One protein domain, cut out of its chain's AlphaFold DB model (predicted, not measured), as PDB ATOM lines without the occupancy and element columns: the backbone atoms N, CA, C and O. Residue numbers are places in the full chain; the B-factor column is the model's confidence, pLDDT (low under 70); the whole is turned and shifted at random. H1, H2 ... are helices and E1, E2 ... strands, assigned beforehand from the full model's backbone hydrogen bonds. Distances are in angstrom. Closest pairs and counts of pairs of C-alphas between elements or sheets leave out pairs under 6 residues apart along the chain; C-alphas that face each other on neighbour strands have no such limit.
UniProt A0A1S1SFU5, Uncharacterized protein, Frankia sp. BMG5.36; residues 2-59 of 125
ATOM      1  N   ASP A   2      93.446 165.421 143.851       80.88
ATOM      2  CA  ASP A   2      92.499 166.559 143.793       80.88
ATOM      3  C   ASP A   2      91.192 166.433 144.617       80.88
ATOM      4  O   ASP A   2      90.809 167.360 145.325       80.88
ATOM      5  N   ARG A   3      90.527 165.266 144.610       79.69
ATOM      6  CA  ARG A   3      89.273 165.061 145.371       79.69
ATOM      7  C   ARG A   3      89.434 165.196 146.888       79.69
ATOM      8  O   ARG A   3      88.506 165.650 147.543       79.69
ATOM      9  N   VAL A   4      90.574 164.786 147.444       80.38
ATOM     10  CA  VAL A   4      90.839 164.873 148.892       80.38
ATOM     11  C   VAL A   4      91.141 166.319 149.278       80.38
ATOM     12  O   VAL A   4      90.632 166.803 150.283       80.38
ATOM     13  N   LEU A   5      91.899 167.032 148.440       80.88
ATOM     14  CA  LEU A   5      92.208 168.450 148.635       80.88
ATOM     15  C   LEU A   5      90.943 169.315 148.570       80.88
ATOM     16  O   LEU A   5      90.709 170.127 149.461       80.88
ATOM     17  N   LYS A   6      90.071 169.075 147.583       82.00
ATOM     18  CA  LYS A   6      88.763 169.747 147.469       82.00
ATOM     19  C   LYS A   6      87.831 169.471 148.649       82.00
ATOM     20  O   LYS A   6      86.995 170.309 148.962       82.00
ATOM     21  N   ALA A   7      87.981 168.323 149.308       79.38
ATOM     22  CA  ALA A   7      87.221 167.961 150.502       79.38
ATOM     23  C   ALA A   7      87.846 168.495 151.811       79.38
ATOM     24  O   ALA A   7      87.460 168.067 152.895       79.38
ATOM     25  N   GLY A   8      88.832 169.398 151.736       81.06
ATOM     26  CA  GLY A   8      89.486 169.962 152.920       81.06
ATOM     27  C   GLY A   8      90.434 168.991 153.626       81.06
ATOM     28  O   GLY A   8      90.688 169.134 154.817       81.06
ATOM     29  N   GLY A   9      90.951 167.987 152.913       83.50
ATOM     30  CA  GLY A   9      91.902 167.009 153.448       83.50
ATOM     31  C   GLY A   9      91.271 165.707 153.939       83.50
ATOM     32  O   GLY A   9      92.009 164.766 154.218       83.50
ATOM     33  N   VAL A  10      89.937 165.595 153.988       88.19
ATOM     34  CA  VAL A  10      89.239 164.364 154.396       88.19
ATOM     35  C   VAL A  10      88.138 164.014 153.403       88.19
ATOM     36  O   VAL A  10      87.142 164.715 153.274       88.19
ATOM     37  N   LEU A  11      88.285 162.878 152.727       87.44
ATOM     38  CA  LEU A  11      87.273 162.319 151.840       87.44
ATOM     39  C   LEU A  11      86.624 161.101 152.497       87.44
ATOM     40  O   LEU A  11      87.246 160.044 152.628       87.44
ATOM     41  N   ARG A  12      85.347 161.230 152.863       88.94
ATOM     42  CA  ARG A  12      84.523 160.135 153.384       88.94
ATOM     43  C   ARG A  12      83.561 159.646 152.309       88.94
ATOM     44  O   ARG A  12      82.826 160.429 151.719       88.94
ATOM     45  N   ILE A  13      83.560 158.341 152.074       85.69
ATOM     46  CA  ILE A  13      82.668 157.672 151.129       85.69
ATOM     47  C   ILE A  13      81.844 156.673 151.916       85.69
ATOM     48  O   ILE A  13      82.381 155.757 152.549       85.69
ATOM     49  N   GLU A  14      80.531 156.859 151.890       88.31
ATOM     50  CA  GLU A  14      79.642 156.055 152.705       88.31
ATOM     51  C   GLU A  14      79.308 154.717 152.070       88.31
ATOM     52  O   GLU A  14      78.958 154.657 150.896       88.31
ATOM     53  N   ASN A  15      79.484 153.648 152.857       83.62
ATOM     54  CA  ASN A  15      79.213 152.259 152.482       83.62
ATOM     55  C   ASN A  15      79.481 151.930 150.998       83.62
ATOM     56  O   ASN A  15      78.597 151.411 150.317       83.62
ATOM     57  N   PRO A  16      80.696 152.199 150.470       86.44
ATOM     58  CA  PRO A  16      80.949 152.005 149.056       86.44
ATOM     59  C   PRO A  16      80.862 150.521 148.679       86.44
ATOM     60  O   PRO A  16      81.360 149.666 149.433       86.44
ATOM     61  N   PRO A  17      80.322 150.211 147.487       87.12
ATOM     62  CA  PRO A  17      80.373 148.875 146.912       87.12
ATOM     63  C   PRO A  17      81.812 148.362 146.780       87.12
ATOM     64  O   PRO A  17      82.758 149.137 146.611       87.12
ATOM     65  N   ALA A  18      81.986 147.039 146.779       83.88
ATOM     66  CA  ALA A  18      83.305 146.404 146.690       83.88
ATOM     67  C   ALA A  18      84.110 146.843 145.448       83.88
ATOM     68  O   ALA A  18      85.317 147.070 145.540       83.88
ATOM     69  N   ALA A  19      83.442 147.039 144.307       86.19
ATOM     70  CA  ALA A  19      84.071 147.532 143.080       86.19
ATOM     71  C   ALA A  19      84.654 148.948 143.249       86.19
ATOM     72  O   ALA A  19      85.786 149.208 142.837       86.19
ATOM     73  N   VAL A  20      83.927 149.839 143.931       86.19
ATOM     74  CA  VAL A  20      84.378 151.207 144.226       86.19
ATOM     75  C   VAL A  20      85.582 151.180 145.168       86.19
ATOM     76  O   VAL A  20      86.568 151.871 144.925       86.19
ATOM     77  N   ARG A  21      85.572 150.311 146.189       84.31
ATOM     78  CA  ARG A  21      86.734 150.118 147.081       84.31
ATOM     79  C   ARG A  21      87.968 149.653 146.323       84.31
ATOM     80  O   ARG A  21      89.060 150.170 146.544       84.31
ATOM     81  N   ALA A  22      87.804 148.685 145.424       86.00
ATOM     82  CA  ALA A  22      88.902 148.175 144.615       86.00
ATOM     83  C   ALA A  22      89.484 149.264 143.701       86.00
ATOM     84  O   ALA A  22      90.706 149.366 143.592       86.00
ATOM     85  N   ALA A  23      88.631 150.097 143.095       86.88
ATOM     86  CA  ALA A  23      89.058 151.226 142.273       86.88
ATOM     87  C   ALA A  23      89.859 152.253 143.088       86.88
ATOM     88  O   ALA A  23      90.973 152.598 142.699       86.88
ATOM     89  N   TYR A  24      89.354 152.664 144.256       86.94
ATOM     90  CA  TYR A  24      90.079 153.576 145.144       86.94
ATOM     91  C   TYR A  24      91.403 152.987 145.627       86.94
ATOM     92  O   TYR A  24      92.404 153.689 145.642       86.94
ATOM     93  N   ARG A  25      91.457 151.694 145.959       84.56
ATOM     94  CA  ARG A  25      92.707 151.036 146.362       84.56
ATOM     95  C   ARG A  25      93.765 151.087 145.263       84.56
ATOM     96  O   ARG A  25      94.918 151.377 145.558       84.56
ATOM     97  N   ARG A  26      93.380 150.801 144.016       86.69
ATOM     98  CA  ARG A  26      94.294 150.893 142.867       86.69
ATOM     99  C   ARG A  26      94.769 152.328 142.671       86.69
ATOM    100  O   ARG A  26      95.965 152.537 142.553       86.69
ATOM    101  N   ALA A  27      93.842 153.283 142.719       86.31
ATOM    102  CA  ALA A  27      94.155 154.697 142.569       86.31
ATOM    103  C   ALA A  27      95.095 155.205 143.670       86.31
ATOM    104  O   ALA A  27      96.027 155.926 143.362       86.31
ATOM    105  N   LEU A  28      94.883 154.810 144.932       85.50
ATOM    106  CA  LEU A  28      95.745 155.166 146.068       85.50
ATOM    107  C   LEU A  28      97.136 154.532 145.959       85.50
ATOM    108  O   LEU A  28      98.123 155.171 146.301       85.50
ATOM    109  N   ALA A  29      97.218 153.286 145.484       84.31
ATOM    110  CA  ALA A  29      98.487 152.589 145.285       84.31
ATOM    111  C   ALA A  29      99.304 153.148 144.110       84.31
ATOM    112  O   ALA A  29     100.515 152.965 144.082       84.31
ATOM    113  N   SER A  30      98.650 153.805 143.148       85.81
ATOM    114  CA  SER A  30      99.313 154.434 142.008       85.81
ATOM    115  C   SER A  30      99.714 155.887 142.253       85.81
ATOM    116  O   SER A  30     100.275 156.479 141.342       85.81
ATOM    117  N   ILE A  31      99.395 156.479 143.414       84.31
ATOM    118  CA  ILE A  31      99.749 157.876 143.707       84.31
ATOM    119  C   ILE A  31     101.266 157.965 143.917       84.31
ATOM    120  O   ILE A  31     101.778 157.337 144.851       84.31
ATOM    121  N   PRO A  32     101.977 158.745 143.091       82.81
ATOM    122  CA  PRO A  32     103.387 159.040 143.294       82.81
ATOM    123  C   PRO A  32     103.618 159.802 144.611       82.81
ATOM    124  O   PRO A  32     102.768 160.573 145.054       82.81
ATOM    125  N   LEU A  33     104.765 159.600 145.265       75.75
ATOM    126  CA  LEU A  33     105.085 160.278 146.534       75.75
ATOM    127  C   LEU A  33     105.129 161.810 146.394       75.75
ATOM    128  O   LEU A  33     104.774 162.512 147.332       75.75
ATOM    129  N   ASP A  34     105.514 162.298 145.220       80.00
ATOM    130  CA  ASP A  34     105.562 163.701 144.801       80.00
ATOM    131  C   ASP A  34     104.178 164.332 144.573       80.00
ATOM    132  O   ASP A  34     104.046 165.551 144.629       80.00
ATOM    133  N   GLU A  35     103.119 163.532 144.395       82.19
ATOM    134  CA  GLU A  35     101.740 164.041 144.356       82.19
ATOM    135  C   GLU A  35     101.139 164.274 145.753       82.19
ATOM    136  O   GLU A  35     100.054 164.856 145.882       82.19
ATOM    137  N   VAL A  36     101.800 163.799 146.814       83.75
ATOM    138  CA  VAL A  36     101.393 164.066 148.196       83.75
ATOM    139  C   VAL A  36     102.054 165.373 148.639       83.75
ATOM    140  O   VAL A  36     103.276 165.476 148.551       83.75
ATOM    141  N   PRO A  37     101.292 166.363 149.147       83.38
ATOM    142  CA  PRO A  37     101.877 167.604 149.643       83.38
ATOM    143  C   PRO A  37     103.000 167.357 150.653       83.38
ATOM    144  O   PRO A  37     102.898 166.474 151.510       83.38
ATOM    145  N   GLU A  38     104.064 168.152 150.562       81.31
ATOM    146  CA  GLU A  38     105.214 168.030 151.453       81.31
ATOM    147  C   GLU A  38     104.797 168.181 152.924       81.31
ATOM    148  O   GLU A  38     103.880 168.931 153.266       81.31
ATOM    149  N   GLY A  39     105.421 167.399 153.807       81.38
ATOM    150  CA  GLY A  39     105.058 167.359 155.226       81.38
ATOM    151  C   GLY A  39     103.708 166.696 155.519       81.38
ATOM    152  O   GLY A  39     103.334 166.583 156.684       81.38
ATOM    153  N   LYS A  40     102.986 166.200 154.506       84.88
ATOM    154  CA  LYS A  40     101.742 165.451 154.683       84.88
ATOM    155  C   LYS A  40     101.923 163.966 154.387       84.88
ATOM    156  O   LYS A  40     102.853 163.523 153.715       84.88
ATOM    157  N   ARG A  41     100.994 163.169 154.904       84.50
ATOM    158  CA  ARG A  41     100.861 161.743 154.618       84.50
ATOM    159  C   ARG A  41      99.410 161.415 154.320       84.50
ATOM    160  O   ARG A  41      98.504 161.841 155.029       84.50
ATOM    161  N   LEU A  42      99.205 160.589 153.303       86.69
ATOM    162  CA  LEU A  42      97.903 160.017 153.006       86.69
ATOM    163  C   LEU A  42      97.677 158.750 153.839       86.69
ATOM    164  O   LEU A  42      98.494 157.826 153.825       86.69
ATOM    165  N   ILE A  43      96.554 158.692 154.540       87.00
ATOM    166  CA  ILE A  43      96.072 157.505 155.245       87.00
ATOM    167  C   ILE A  43      94.675 157.151 154.745       87.00
ATOM    168  O   ILE A  43      93.888 158.014 154.368       87.00
ATOM    169  N   TYR A  44      94.358 155.858 154.727       87.50
ATOM    170  CA  TYR A  44      93.025 155.390 154.371       87.50
ATOM    171  C   TYR A  44      92.556 154.300 155.339       87.50
ATOM    172  O   TYR A  44      93.338 153.449 155.764       87.50
ATOM    173  N   ARG A  45      91.270 154.331 155.698       85.75
ATOM    174  CA  ARG A  45      90.608 153.401 156.629       85.75
ATOM    175  C   ARG A  45      89.326 152.846 156.010       85.75
ATOM    176  O   ARG A  45      88.815 153.388 155.034       85.75
ATOM    177  N   GLY A  46      88.806 151.751 156.568       81.06
ATOM    178  CA  GLY A  46      87.621 151.079 156.022       81.06
ATOM    179  C   GLY A  46      87.918 150.320 154.726       81.06
ATOM    180  O   GLY A  46      87.120 150.318 153.791       81.06
ATOM    181  N   ARG A  47      89.100 149.693 154.644       70.94
ATOM    182  CA  ARG A  47      89.578 148.963 153.459       70.94
ATOM    183  C   ARG A  47      88.614 147.854 153.028       70.94
ATOM    184  O   ARG A  47      88.287 147.766 151.846       70.94
ATOM    185  N   ASP A  48      88.133 147.071 153.991       70.62
ATOM    186  CA  ASP A  48      87.374 145.844 153.716       70.62
ATOM    187  C   ASP A  48      85.919 145.901 154.208       70.62
ATOM    188  O   ASP A  48      85.064 145.190 153.685       70.62
ATOM    189  N   ARG A  49      85.604 146.764 155.187       66.06
ATOM    190  CA  ARG A  49      84.256 146.956 155.759       66.06
ATOM    191  C   ARG A  49      84.069 148.415 156.192       66.06
ATOM    192  O   ARG A  49      85.066 149.097 156.421       66.06
ATOM    193  N   SER A  50      82.818 148.871 156.347       80.88
ATOM    194  CA  SER A  50      82.414 150.235 156.779       80.88
ATOM    195  C   SER A  50      82.710 151.369 155.779       80.88
ATOM    196  O   SER A  50      83.092 151.104 154.639       80.88
ATOM    197  N   HIS A  51      82.484 152.629 156.154       84.75
ATOM    198  CA  HIS A  51      82.776 153.795 155.310       84.75
ATOM    199  C   HIS A  51      84.259 153.817 154.905       84.75
ATOM    200  O   HIS A  51      85.136 153.566 155.729       84.75
ATOM    201  N   LEU A  52      84.538 154.116 153.637       85.50
ATOM    202  CA  LEU A  52      85.906 154.331 153.172       85.50
ATOM    203  C   LEU A  52      86.279 155.776 153.490       85.50
ATOM    204  O   LEU A  52      85.614 156.701 153.027       85.50
ATOM    205  N   VAL A  53      87.322 155.963 154.288       87.50
ATOM    206  CA  VAL A  53      87.792 157.287 154.701       87.50
ATOM    207  C   VAL A  53      89.223 157.453 154.222       87.50
ATOM    208  O   VAL A  53      90.049 156.577 154.467       87.50
ATOM    209  N   ILE A  54      89.502 158.539 153.505       88.88
ATOM    210  CA  ILE A  54      90.821 158.889 152.977       88.88
ATOM    211  C   ILE A  54      91.173 160.260 153.542       88.88
ATOM    212  O   ILE A  54      90.459 161.226 153.295       88.88
ATOM    213  N   GLU A  55      92.260 160.342 154.295       89.12
ATOM    214  CA  GLU A  55      92.664 161.536 155.034       89.12
ATOM    215  C   GLU A  55      94.097 161.923 154.677       89.12
ATOM    216  O   GLU A  55      94.973 161.070 154.512       89.12
ATOM    217  N   LEU A  56      94.329 163.227 154.585       87.50
ATOM    218  CA  LEU A  56      95.644 163.830 154.482       87.50
ATOM    219  C   LEU A  56      96.020 164.387 155.857       87.50
ATOM    220  O   LEU A  56      95.506 165.419 156.279       87.50
ATOM    221  N   ILE A  57      96.906 163.688 156.556       86.31
ATOM    222  CA  ILE A  57      97.384 164.081 157.885       86.31
ATOM    223  C   ILE A  57      98.760 164.725 157.795       86.31
ATOM    224  O   ILE A  57      99.482 164.520 156.819       86.31
ATOM    225  N   ASP A  58      99.147 165.466 158.828       85.00
ATOM    226  CA  ASP A  58     100.547 165.833 159.015       85.00
ATOM    227  C   ASP A  58     101.392 164.571 159.147       85.00
ATOM    228  O   ASP A  58     101.016 163.613 159.828       85.00
ATOM    229  N   LYS A  59     102.517 164.544 158.434       78.38
ATOM    230  CA  LYS A  59     103.496 163.478 158.558       78.38
ATOM    231  C   LYS A  59     104.089 163.622 159.965       78.38
ATOM    232  O   LYS A  59     104.769 164.618 160.208       78.38
TER     233      LYS A  59
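This is residues 2 to 59 of the 125 residues of an uncharacterized protein of Frankia sp. BMG5.36 (UniProt A0A1S1SFU5). A small antiparallel sheet of three strands has the helix H2 over one face, running along the strands, while the short helix H1 only grazes the sheet. The 58 printed residues hold two named helices and three named strands, in the chain order H1, E1, H2, E2, E3, and the sheet runs E1, E3, E2. The class is mixed, helices and strands. The whole is compact, with a radius of gyration of the C-alphas of 11.2 A, and only just elongated, spanning 31 by 21 by 18 A.

H1, residues 2 to 6, begins at C-alpha 2 (92.499, 166.559, 143.793) and is 6.1 A long. E1, residues 10 to 13, is 9.9 A long. H2, residues 18 to 29, is 16.5 A long and begins at C-alpha 18 (83.305, 146.404, 146.690). E2, residues 40 to 45, is 16.5 A long. E3, residues 52 to 58, is 19.5 A long and ends at C-alpha 58 (100.547, 165.833, 159.015).

E3 is the inner strand. It is antiparallel to E1 at 173 degrees, with N 11 and O 54 2.8 A apart, within hydrogen-bond range. E2 and E3 form a hairpin, antiparallel at 157 degrees, with N 43 and O 55 2.9 A apart, within range. E1, H2 and E2 make a split strand-helix-strand unit, two strands running the same way with E3 between them, and its crossover is right-handed. H2 is over E3 and E2, at a height over the sheet of 10.0 A; its closest C-alphas to E3 are those of Arg 21 and Leu 52, 7.5 A. H1 grazes the sheet with residues 3 to 5; its closest C-alphas to E1 are those of Val 4 and Leu 11, 5.3 A. H1 and H2 are apart. In H1 and H2 every O i to N i+4 pair is within hydrogen-bond range.

The two C-alphas farthest apart are those of Pro 17 and Gly 39, 31.9 A. The printed part has no cut, and no link is long. The mean pLDDT of the printed part is 83.6, and residue 49 is under 70.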